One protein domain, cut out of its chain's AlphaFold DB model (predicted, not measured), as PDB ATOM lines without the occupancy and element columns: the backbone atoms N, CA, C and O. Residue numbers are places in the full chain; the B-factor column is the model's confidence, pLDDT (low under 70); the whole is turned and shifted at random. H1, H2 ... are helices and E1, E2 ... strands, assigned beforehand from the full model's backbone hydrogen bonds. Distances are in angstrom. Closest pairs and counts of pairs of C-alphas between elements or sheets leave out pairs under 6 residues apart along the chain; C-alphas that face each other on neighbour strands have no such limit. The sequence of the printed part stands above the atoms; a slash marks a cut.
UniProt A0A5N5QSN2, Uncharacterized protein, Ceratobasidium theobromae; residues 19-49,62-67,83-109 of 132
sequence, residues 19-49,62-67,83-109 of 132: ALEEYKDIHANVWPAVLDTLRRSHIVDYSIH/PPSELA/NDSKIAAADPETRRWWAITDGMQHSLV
ATOM      1  N   ALA A  19     134.657 178.053 116.299       96.19
ATOM      2  CA  ALA A  19     134.995 179.308 116.954       96.19
ATOM      3  C   ALA A  19     134.801 180.540 116.060       96.19
ATOM      4  O   ALA A  19     135.022 181.649 116.530       96.19
ATOM      5  N   LEU A  20     134.412 180.384 114.788       95.81
ATOM      6  CA  LEU A  20     134.406 181.481 113.813       95.81
ATOM      7  C   LEU A  20     133.612 182.712 114.266       95.81
ATOM      8  O   LEU A  20     134.127 183.829 114.215       95.81
ATOM      9  N   GLU A  21     132.358 182.517 114.664       98.12
ATOM     10  CA  GLU A  21     131.481 183.637 115.018       98.12
ATOM     11  C   GLU A  21     131.871 184.248 116.366       98.12
ATOM     12  O   GLU A  21     131.984 185.467 116.467       98.12
ATOM     13  N   GLU A  22     132.198 183.416 117.356       98.38
ATOM     14  CA  GLU A  22     132.698 183.877 118.656       98.38
ATOM     15  C   GLU A  22     133.999 184.677 118.504       98.38
ATOM     16  O   GLU A  22     134.146 185.750 119.080       98.38
ATOM     17  N   TYR A  23     134.931 184.206 117.670       98.44
ATOM     18  CA  TYR A  23     136.192 184.895 117.415       98.44
ATOM     19  C   TYR A  23     135.955 186.311 116.879       98.44
ATOM     20  O   TYR A  23     136.610 187.252 117.332       98.44
ATOM     21  N   LYS A  24     135.006 186.481 115.948       98.44
ATOM     22  CA  LYS A  24     134.623 187.805 115.435       98.44
ATOM     23  C   LYS A  24     134.000 188.671 116.525       98.44
ATOM     24  O   LYS A  24     134.370 189.838 116.627       98.44
ATOM     25  N   ASP A  25     133.090 188.119 117.324       98.50
ATOM     26  CA  ASP A  25     132.382 188.869 118.365       98.50
ATOM     27  C   ASP A  25     133.339 189.397 119.439       98.50
ATOM     28  O   ASP A  25     133.359 190.599 119.727       98.50
ATOM     29  N   ILE A  26     134.226 188.543 119.958       98.38
ATOM     30  CA  ILE A  26     135.187 188.979 120.973       98.38
ATOM     31  C   ILE A  26     136.183 189.997 120.401       98.38
ATOM     32  O   ILE A  26     136.550 190.939 121.097       98.38
ATOM     33  N   HIS A  27     136.597 189.875 119.130       98.50
ATOM     34  CA  HIS A  27     137.521 190.833 118.504       98.50
ATOM     35  C   HIS A  27     136.841 192.145 118.090       98.50
ATOM     36  O   HIS A  27     137.519 193.163 117.956       98.50
ATOM     37  N   ALA A  28     135.515 192.173 117.945       98.38
ATOM     38  CA  ALA A  28     134.764 193.424 117.862       98.38
ATOM     39  C   ALA A  28     134.706 194.150 119.221       98.38
ATOM     40  O   ALA A  28     134.536 195.367 119.266       98.38
ATOM     41  N   ASN A  29     134.900 193.411 120.320       98.06
ATOM     42  CA  ASN A  29     134.757 193.874 121.700       98.06
ATOM     43  C   ASN A  29     136.019 193.613 122.547       98.06
ATOM     44  O   ASN A  29     135.923 193.239 123.721       98.06
ATOM     45  N   VAL A  30     137.210 193.799 121.961       98.19
ATOM     46  CA  VAL A  30     138.484 193.544 122.659       98.19
ATOM     47  C   VAL A  30     138.532 194.315 123.975       98.19
ATOM     48  O   VAL A  30     138.200 195.502 124.038       98.19
ATOM     49  N   TRP A  31     138.986 193.648 125.036       98.31
ATOM     50  CA  TRP A  31     139.053 194.256 126.359       98.31
ATOM     51  C   TRP A  31     139.946 195.507 126.341       98.31
ATOM     52  O   TRP A  31     141.082 195.439 125.858       98.31
ATOM     53  N   PRO A  32     139.503 196.638 126.924       98.38
ATOM     54  CA  PRO A  32     140.293 197.868 126.940       98.38
ATOM     55  C   PRO A  32     141.701 197.693 127.524       98.38
ATOM     56  O   PRO A  32     142.638 198.308 127.026       98.38
ATOM     57  N   ALA A  33     141.857 196.820 128.527       97.81
ATOM     58  CA  ALA A  33     143.151 196.498 129.130       97.81
ATOM     59  C   ALA A  33     144.112 195.816 128.140       97.81
ATOM     60  O   ALA A  33     145.283 196.172 128.081       97.81
ATOM     61  N   VAL A  34     143.614 194.905 127.297       97.56
ATOM     62  CA  VAL A  34     144.423 194.247 126.257       97.56
ATOM     63  C   VAL A  34     144.875 195.268 125.210       97.56
ATOM     64  O   VAL A  34     146.039 195.275 124.810       97.56
ATOM     65  N   LEU A  35     143.980 196.178 124.804       98.06
ATOM     66  CA  LEU A  35     144.322 197.269 123.887       98.06
ATOM     67  C   LEU A  35     145.341 198.241 124.496       98.06
ATOM     68  O   LEU A  35     146.202 198.749 123.783       98.06
ATOM     69  N   ASP A  36     145.252 198.523 125.796       97.75
ATOM     70  CA  ASP A  36     146.249 199.326 126.506       97.75
ATOM     71  C   ASP A  36     147.621 198.642 126.523       97.75
ATOM     72  O   ASP A  36     148.623 199.272 126.188       97.75
ATOM     73  N   THR A  37     147.667 197.338 126.801       96.88
ATOM     74  CA  THR A  37     148.908 196.559 126.750       96.88
ATOM     75  C   THR A  37     149.559 196.605 125.367       96.88
ATOM     76  O   THR A  37     150.760 196.848 125.283       96.88
ATOM     77  N   LEU A  38     148.787 196.480 124.279       96.44
ATOM     78  CA  LEU A  38     149.318 196.646 122.916       96.44
ATOM     79  C   LEU A  38     149.984 198.018 122.719       96.44
ATOM     80  O   LEU A  38     151.085 198.094 122.174       96.44
ATOM     81  N   ARG A  39     149.356 199.096 123.213       96.00
ATOM     82  CA  ARG A  39     149.921 200.455 123.135       96.00
ATOM     83  C   ARG A  39     151.203 200.585 123.956       96.00
ATOM     84  O   ARG A  39     152.174 201.147 123.458       96.00
ATOM     85  N   ARG A  40     151.222 200.055 125.185       95.88
ATOM     86  CA  ARG A  40     152.405 200.058 126.066       95.88
ATOM     87  C   ARG A  40     153.565 199.230 125.505       95.88
ATOM     88  O   ARG A  40     154.708 199.553 125.793       95.88
ATOM     89  N   SER A  41     153.273 198.216 124.690       95.31
ATOM     90  CA  SER A  41     154.254 197.420 123.937       95.31
ATOM     91  C   SER A  41     154.630 198.025 122.575       95.31
ATOM     92  O   SER A  41     155.239 197.344 121.752       95.31
ATOM     93  N   HIS A  42     154.257 199.279 122.302       95.62
ATOM     94  CA  HIS A  42     154.562 199.991 121.054       95.62
ATOM     95  C   HIS A  42     154.074 199.279 119.779       95.62
ATOM     96  O   HIS A  42     154.665 199.436 118.707       95.62
ATOM     97  N   ILE A  43     152.987 198.510 119.885       95.44
ATOM     98  CA  ILE A  43     152.312 197.876 118.753       95.44
ATOM     99  C   ILE A  43     151.248 198.837 118.220       95.44
ATOM    100  O   ILE A  43     150.359 199.284 118.948       95.44
ATOM    101  N   VAL A  44     151.329 199.146 116.930       95.38
ATOM    102  CA  VAL A  44     150.408 200.030 116.211       95.38
ATOM    103  C   VAL A  44     150.013 199.412 114.876       95.38
ATOM    104  O   VAL A  44     150.655 198.473 114.405       95.38
ATOM    105  N   ASP A  45     148.962 199.952 114.256       96.19
ATOM    106  CA  ASP A  45     148.499 199.505 112.933       96.19
ATOM    107  C   ASP A  45     148.244 197.984 112.895       96.19
ATOM    108  O   ASP A  45     148.646 197.288 111.964       96.19
ATOM    109  N   TYR A  46     147.654 197.457 113.979       97.88
ATOM    110  CA  TYR A  46     147.396 196.031 114.153       97.88
ATOM    111  C   TYR A  46     146.022 195.660 113.588       97.88
ATOM    112  O   TYR A  46     144.989 196.082 114.106       97.88
ATOM    113  N   SER A  47     146.019 194.832 112.547       98.44
ATOM    114  CA  SER A  47     144.831 194.212 111.961       98.44
ATOM    115  C   SER A  47     144.947 192.690 111.922       98.44
ATOM    116  O   SER A  47     146.036 192.153 111.726       98.44
ATOM    117  N   ILE A  48     143.810 192.000 112.031       98.62
ATOM    118  CA  ILE A  48     143.695 190.555 111.812       98.62
ATOM    119  C   ILE A  48     142.663 190.324 110.710       98.62
ATOM    120  O   ILE A  48     141.514 190.746 110.828       98.62
ATOM    121  N   HIS A  49     143.072 189.647 109.643       98.25
ATOM    122  CA  HIS A  49     142.218 189.299 108.514       98.25
ATOM    123  C   HIS A  49     141.918 187.804 108.526       98.25
ATOM    124  O   HIS A  49     142.800 186.996 108.799       98.25
ATOM    125  N   PRO A  62     142.654 168.023 109.816       58.19
ATOM    126  CA  PRO A  62     141.634 167.725 108.820       58.19
ATOM    127  C   PRO A  62     141.067 169.040 108.251       58.19
ATOM    128  O   PRO A  62     140.553 169.856 109.019       58.19
ATOM    129  N   PRO A  63     141.085 169.267 106.920       58.72
ATOM    130  CA  PRO A  63     140.559 170.506 106.336       58.72
ATOM    131  C   PRO A  63     139.075 170.775 106.661       58.72
ATOM    132  O   PRO A  63     138.615 171.909 106.544       58.72
ATOM    133  N   SER A  64     138.320 169.761 107.103       62.19
ATOM    134  CA  SER A  64     136.908 169.872 107.495       62.19
ATOM    135  C   SER A  64     136.647 170.590 108.827       62.19
ATOM    136  O   SER A  64     135.488 170.915 109.097       62.19
ATOM    137  N   GLU A  65     137.676 170.840 109.641       77.19
ATOM    138  CA  GLU A  65     137.550 171.367 111.015       77.19
ATOM    139  C   GLU A  65     137.957 172.844 111.155       77.19
ATOM    140  O   GLU A  65     137.927 173.410 112.247       77.19
ATOM    141  N   LEU A  66     138.306 173.514 110.053       87.50
ATOM    142  CA  LEU A  66     138.805 174.890 110.083       87.50
ATOM    143  C   LEU A  66     137.853 175.868 109.400       87.50
ATOM    144  O   LEU A  66     137.302 175.594 108.334       87.50
ATOM    145  N   ALA A  67     137.709 177.049 109.998       90.50
ATOM    146  CA  ALA A  67     137.058 178.189 109.360       90.50
ATOM    147  C   ALA A  67     137.958 178.828 108.293       90.50
ATOM    148  O   ALA A  67     137.466 179.382 107.309       90.50
ATOM    149  N   ASN A  83     162.384 193.780 125.528       89.88
ATOM    150  CA  ASN A  83     161.716 194.287 126.720       89.88
ATOM    151  C   ASN A  83     160.228 194.573 126.487       89.88
ATOM    152  O   ASN A  83     159.405 194.213 127.330       89.88
ATOM    153  N   ASP A  84     159.850 195.116 125.332       91.12
ATOM    154  CA  ASP A  84     158.454 195.473 125.057       91.12
ATOM    155  C   ASP A  84     157.545 194.251 124.864       91.12
ATOM    156  O   ASP A  84     156.379 194.262 125.274       91.12
ATOM    157  N   SER A  85     158.080 193.155 124.318       84.06
ATOM    158  CA  SER A  85     157.360 191.876 124.222       84.06
ATOM    159  C   SER A  85     157.110 191.237 125.596       84.06
ATOM    160  O   SER A  85     156.076 190.594 125.801       84.06
ATOM    161  N   LYS A  86     157.991 191.476 126.583       88.81
ATOM    162  CA  LYS A  86     157.804 191.008 127.969       88.81
ATOM    163  C   LYS A  86     156.656 191.727 128.674       88.81
ATOM    164  O   LYS A  86     156.034 191.119 129.542       88.81
ATOM    165  N   ILE A  87     156.337 192.971 128.298       89.69
ATOM    166  CA  ILE A  87     155.196 193.712 128.862       89.69
ATOM    167  C   ILE A  87     153.899 192.941 128.603       89.69
ATOM    168  O   ILE A  87     153.168 192.640 129.546       89.69
ATOM    169  N   ALA A  88     153.649 192.562 127.346       84.44
ATOM    170  CA  ALA A  88     152.474 191.783 126.973       84.44
ATOM    171  C   ALA A  88     152.480 190.383 127.601       84.44
ATOM    172  O   ALA A  88     151.457 189.929 128.107       84.44
ATOM    173  N   ALA A  89     153.640 189.719 127.630       87.75
ATOM    174  CA  ALA A  89     153.765 188.388 128.221       87.75
ATOM    175  C   ALA A  89     153.525 188.366 129.743       87.75
ATOM    176  O   ALA A  89     153.045 187.363 130.273       87.75
ATOM    177  N   ALA A  90     153.854 189.449 130.451       91.88
ATOM    178  CA  ALA A  90     153.666 189.569 131.895       91.88
ATOM    179  C   ALA A  90     152.267 190.075 132.292       91.88
ATOM    180  O   ALA A  90     151.861 189.880 133.440       91.88
ATOM    181  N   ASP A  91     151.530 190.705 131.374       94.81
ATOM    182  CA  ASP A  91     150.232 191.309 131.661       94.81
ATOM    183  C   ASP A  91     149.138 190.244 131.901       94.81
ATOM    184  O   ASP A  91     148.893 189.382 131.048       94.81
ATOM    185  N   PRO A  92     148.465 190.252 133.067       96.44
ATOM    186  CA  PRO A  92     147.508 189.208 133.423       96.44
ATOM    187  C   PRO A  92     146.251 189.222 132.545       96.44
ATOM    188  O   PRO A  92     145.714 188.151 132.253       96.44
ATOM    189  N   GLU A  93     145.798 190.394 132.092       97.12
ATOM    190  CA  GLU A  93     144.618 190.501 131.233       97.12
ATOM    191  C   GLU A  93     144.942 190.024 129.815       97.12
ATOM    192  O   GLU A  93     144.162 189.267 129.238       97.12
ATOM    193  N   THR A  94     146.131 190.342 129.294       96.25
ATOM    194  CA  THR A  94     146.629 189.779 128.031       96.25
ATOM    195  C   THR A  94     146.754 188.260 128.091       96.25
ATOM    196  O   THR A  94     146.281 187.572 127.188       96.25
ATOM    197  N   ARG A  95     147.306 187.693 129.169       95.94
ATOM    198  CA  ARG A  95     147.397 186.230 129.323       95.94
ATOM    199  C   ARG A  95     146.026 185.560 129.400       95.94
ATOM    200  O   ARG A  95     145.848 184.461 128.877       95.94
ATOM    201  N   ARG A  96     145.059 186.200 130.062       97.44
ATOM    202  CA  ARG A  96     143.685 185.695 130.164       97.44
ATOM    203  C   ARG A  96     142.961 185.776 128.819       97.44
ATOM    204  O   ARG A  96     142.251 184.840 128.467       97.44
ATOM    205  N   TRP A  97     143.188 186.846 128.062       97.94
ATOM    206  CA  TRP A  97     142.729 186.976 126.683       97.94
ATOM    207  C   TRP A  97     143.315 185.876 125.788       97.94
ATOM    208  O   TRP A  97     142.564 185.175 125.115       97.94
ATOM    209  N   TRP A  98     144.630 185.644 125.860       96.88
ATOM    210  CA  TRP A  98     145.288 184.568 125.116       96.88
ATOM    211  C   TRP A  98     144.738 183.189 125.452       96.88
ATOM    212  O   TRP A  98     144.479 182.414 124.545       96.88
ATOM    213  N   ALA A  99     144.474 182.887 126.724       96.31
ATOM    214  CA  ALA A  99     143.889 181.599 127.097       96.31
ATOM    215  C   ALA A  99     142.542 181.326 126.392       96.31
ATOM    216  O   ALA A  99     142.244 180.177 126.064       96.31
ATOM    217  N   ILE A 100     141.747 182.371 126.133       97.94
ATOM    218  CA  ILE A 100     140.491 182.275 125.378       97.94
ATOM    219  C   ILE A 100     140.788 182.082 123.886       97.94
ATOM    220  O   ILE A 100     140.290 181.135 123.278       97.94
ATOM    221  N   THR A 101     141.617 182.947 123.294       97.69
ATOM    222  CA  THR A 101     141.867 182.933 121.843       97.69
ATOM    223  C   THR A 101     142.688 181.733 121.380       97.69
ATOM    224  O   THR A 101     142.404 181.187 120.318       97.69
ATOM    225  N   ASP A 102     143.650 181.263 122.176       96.38
ATOM    226  CA  ASP A 102     144.426 180.047 121.902       96.38
ATOM    227  C   ASP A 102     143.487 178.832 121.829       96.38
ATOM    228  O   ASP A 102     143.611 177.979 120.949       96.38
ATOM    229  N   GLY A 103     142.467 178.795 122.696       96.06
ATOM    230  CA  GLY A 103     141.412 177.781 122.675       96.06
ATOM    231  C   GLY A 103     140.604 177.759 121.373       96.06
ATOM    232  O   GLY A 103     140.096 176.705 120.992       96.06
ATOM    233  N   MET A 104     140.543 178.876 120.646       96.94
ATOM    234  CA  MET A 104     139.842 179.020 119.363       96.94
ATOM    235  C   MET A 104     140.721 178.681 118.153       96.94
ATOM    236  O   MET A 104     140.224 178.577 117.033       96.94
ATOM    237  N   GLN A 105     142.022 178.502 118.357       95.19
ATOM    238  CA  GLN A 105     143.017 178.453 117.293       95.19
ATOM    239  C   GLN A 105     143.722 177.096 117.215       95.19
ATOM    240  O   GLN A 105     143.681 176.284 118.141       95.19
ATOM    241  N   HIS A 106     144.392 176.874 116.087       92.38
ATOM    242  CA  HIS A 106     145.393 175.832 115.895       92.38
ATOM    243  C   HIS A 106     146.687 176.480 115.408       92.38
ATOM    244  O   HIS A 106     146.715 177.133 114.361       92.38
ATOM    245  N   SER A 107     147.757 176.311 116.182       93.44
ATOM    246  CA  SER A 107     149.070 176.822 115.804       93.44
ATOM    247  C   SER A 107     149.647 176.073 114.606       93.44
ATOM    248  O   SER A 107     149.509 174.859 114.495       93.44
ATOM    249  N   LEU A 108     150.325 176.819 113.732       91.69
ATOM    250  CA  LEU A 108     151.142 176.280 112.638       91.69
ATOM    251  C   LEU A 108     152.618 176.131 113.048       91.69
ATOM    252  O   LEU A 108     153.456 175.746 112.237       91.69
ATOM    253  N   VAL A 109     152.958 176.484 114.292       93.06
ATOM    254  CA  VAL A 109     154.302 176.342 114.847       93.06
ATOM    255  C   VAL A 109     154.430 174.947 115.450       93.06
ATOM    256  O   VAL A 109     153.713 174.582 116.383       93.06
TER     257      VAL A 109
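This is residues 19 to 49, 62 to 67 and 83 to 109 of the 132 residues of an uncharacterized protein of Ceratobasidium theobromae (UniProt A0A5N5QSN2). H1 and the longest helix, H4, make a narrow V, joined near Ala 19 and Met 104; H2 crosses the other end of H4, with H3 beside H2. Strand E1 runs alone, apart from H1 and H4. The printed part has 64 residues, mostly helix, ordered H1, H2, E1, H3, H4; it is only just loose, close to compact, with a radius of gyration of the C-alphas of 13.2 A and spans of 39 by 26 by 22 A.

H4, residues 92 to 104, only just touches H1, residues 19 to 28, with 3 pairs of C-alphas within 8 A, using residues 101 to 104 alone; the closest C-alphas, Ala 19 and Met 104, are 5.4 A apart. With residues 93 to 97 alone it touches H2, residues 32 to 40, only just about perpendicular at 72 degrees; the closest C-alphas, Val 34 and Thr 94, are 5.3 A apart. H3, residues 83 to 90, touches H2 at a shallow tilt of 20 degrees, opposite ways; the closest C-alphas, Thr 37 and Ala 88, are 6.0 A apart. E1, residues 43 to 49, pairs with no named strand. Every O i to N i+4 pair is within hydrogen-bond range in H1 and H2, 3 of 4 in H3 and 8 of 9 in H4.

H4 spans 19.0 A, ending with C-alpha 104 at (139.842, 179.020, 119.363). E1 spans 16.7 A from C-alpha 43 at (152.312, 197.876, 118.753).

The printed part has two cuts, with C-alphas 49 and 62 standing 21.6 A apart across the first and C-alphas 67 and 83 standing 34.2 A apart across the second. Residues 62 to 64 have pLDDT under 70.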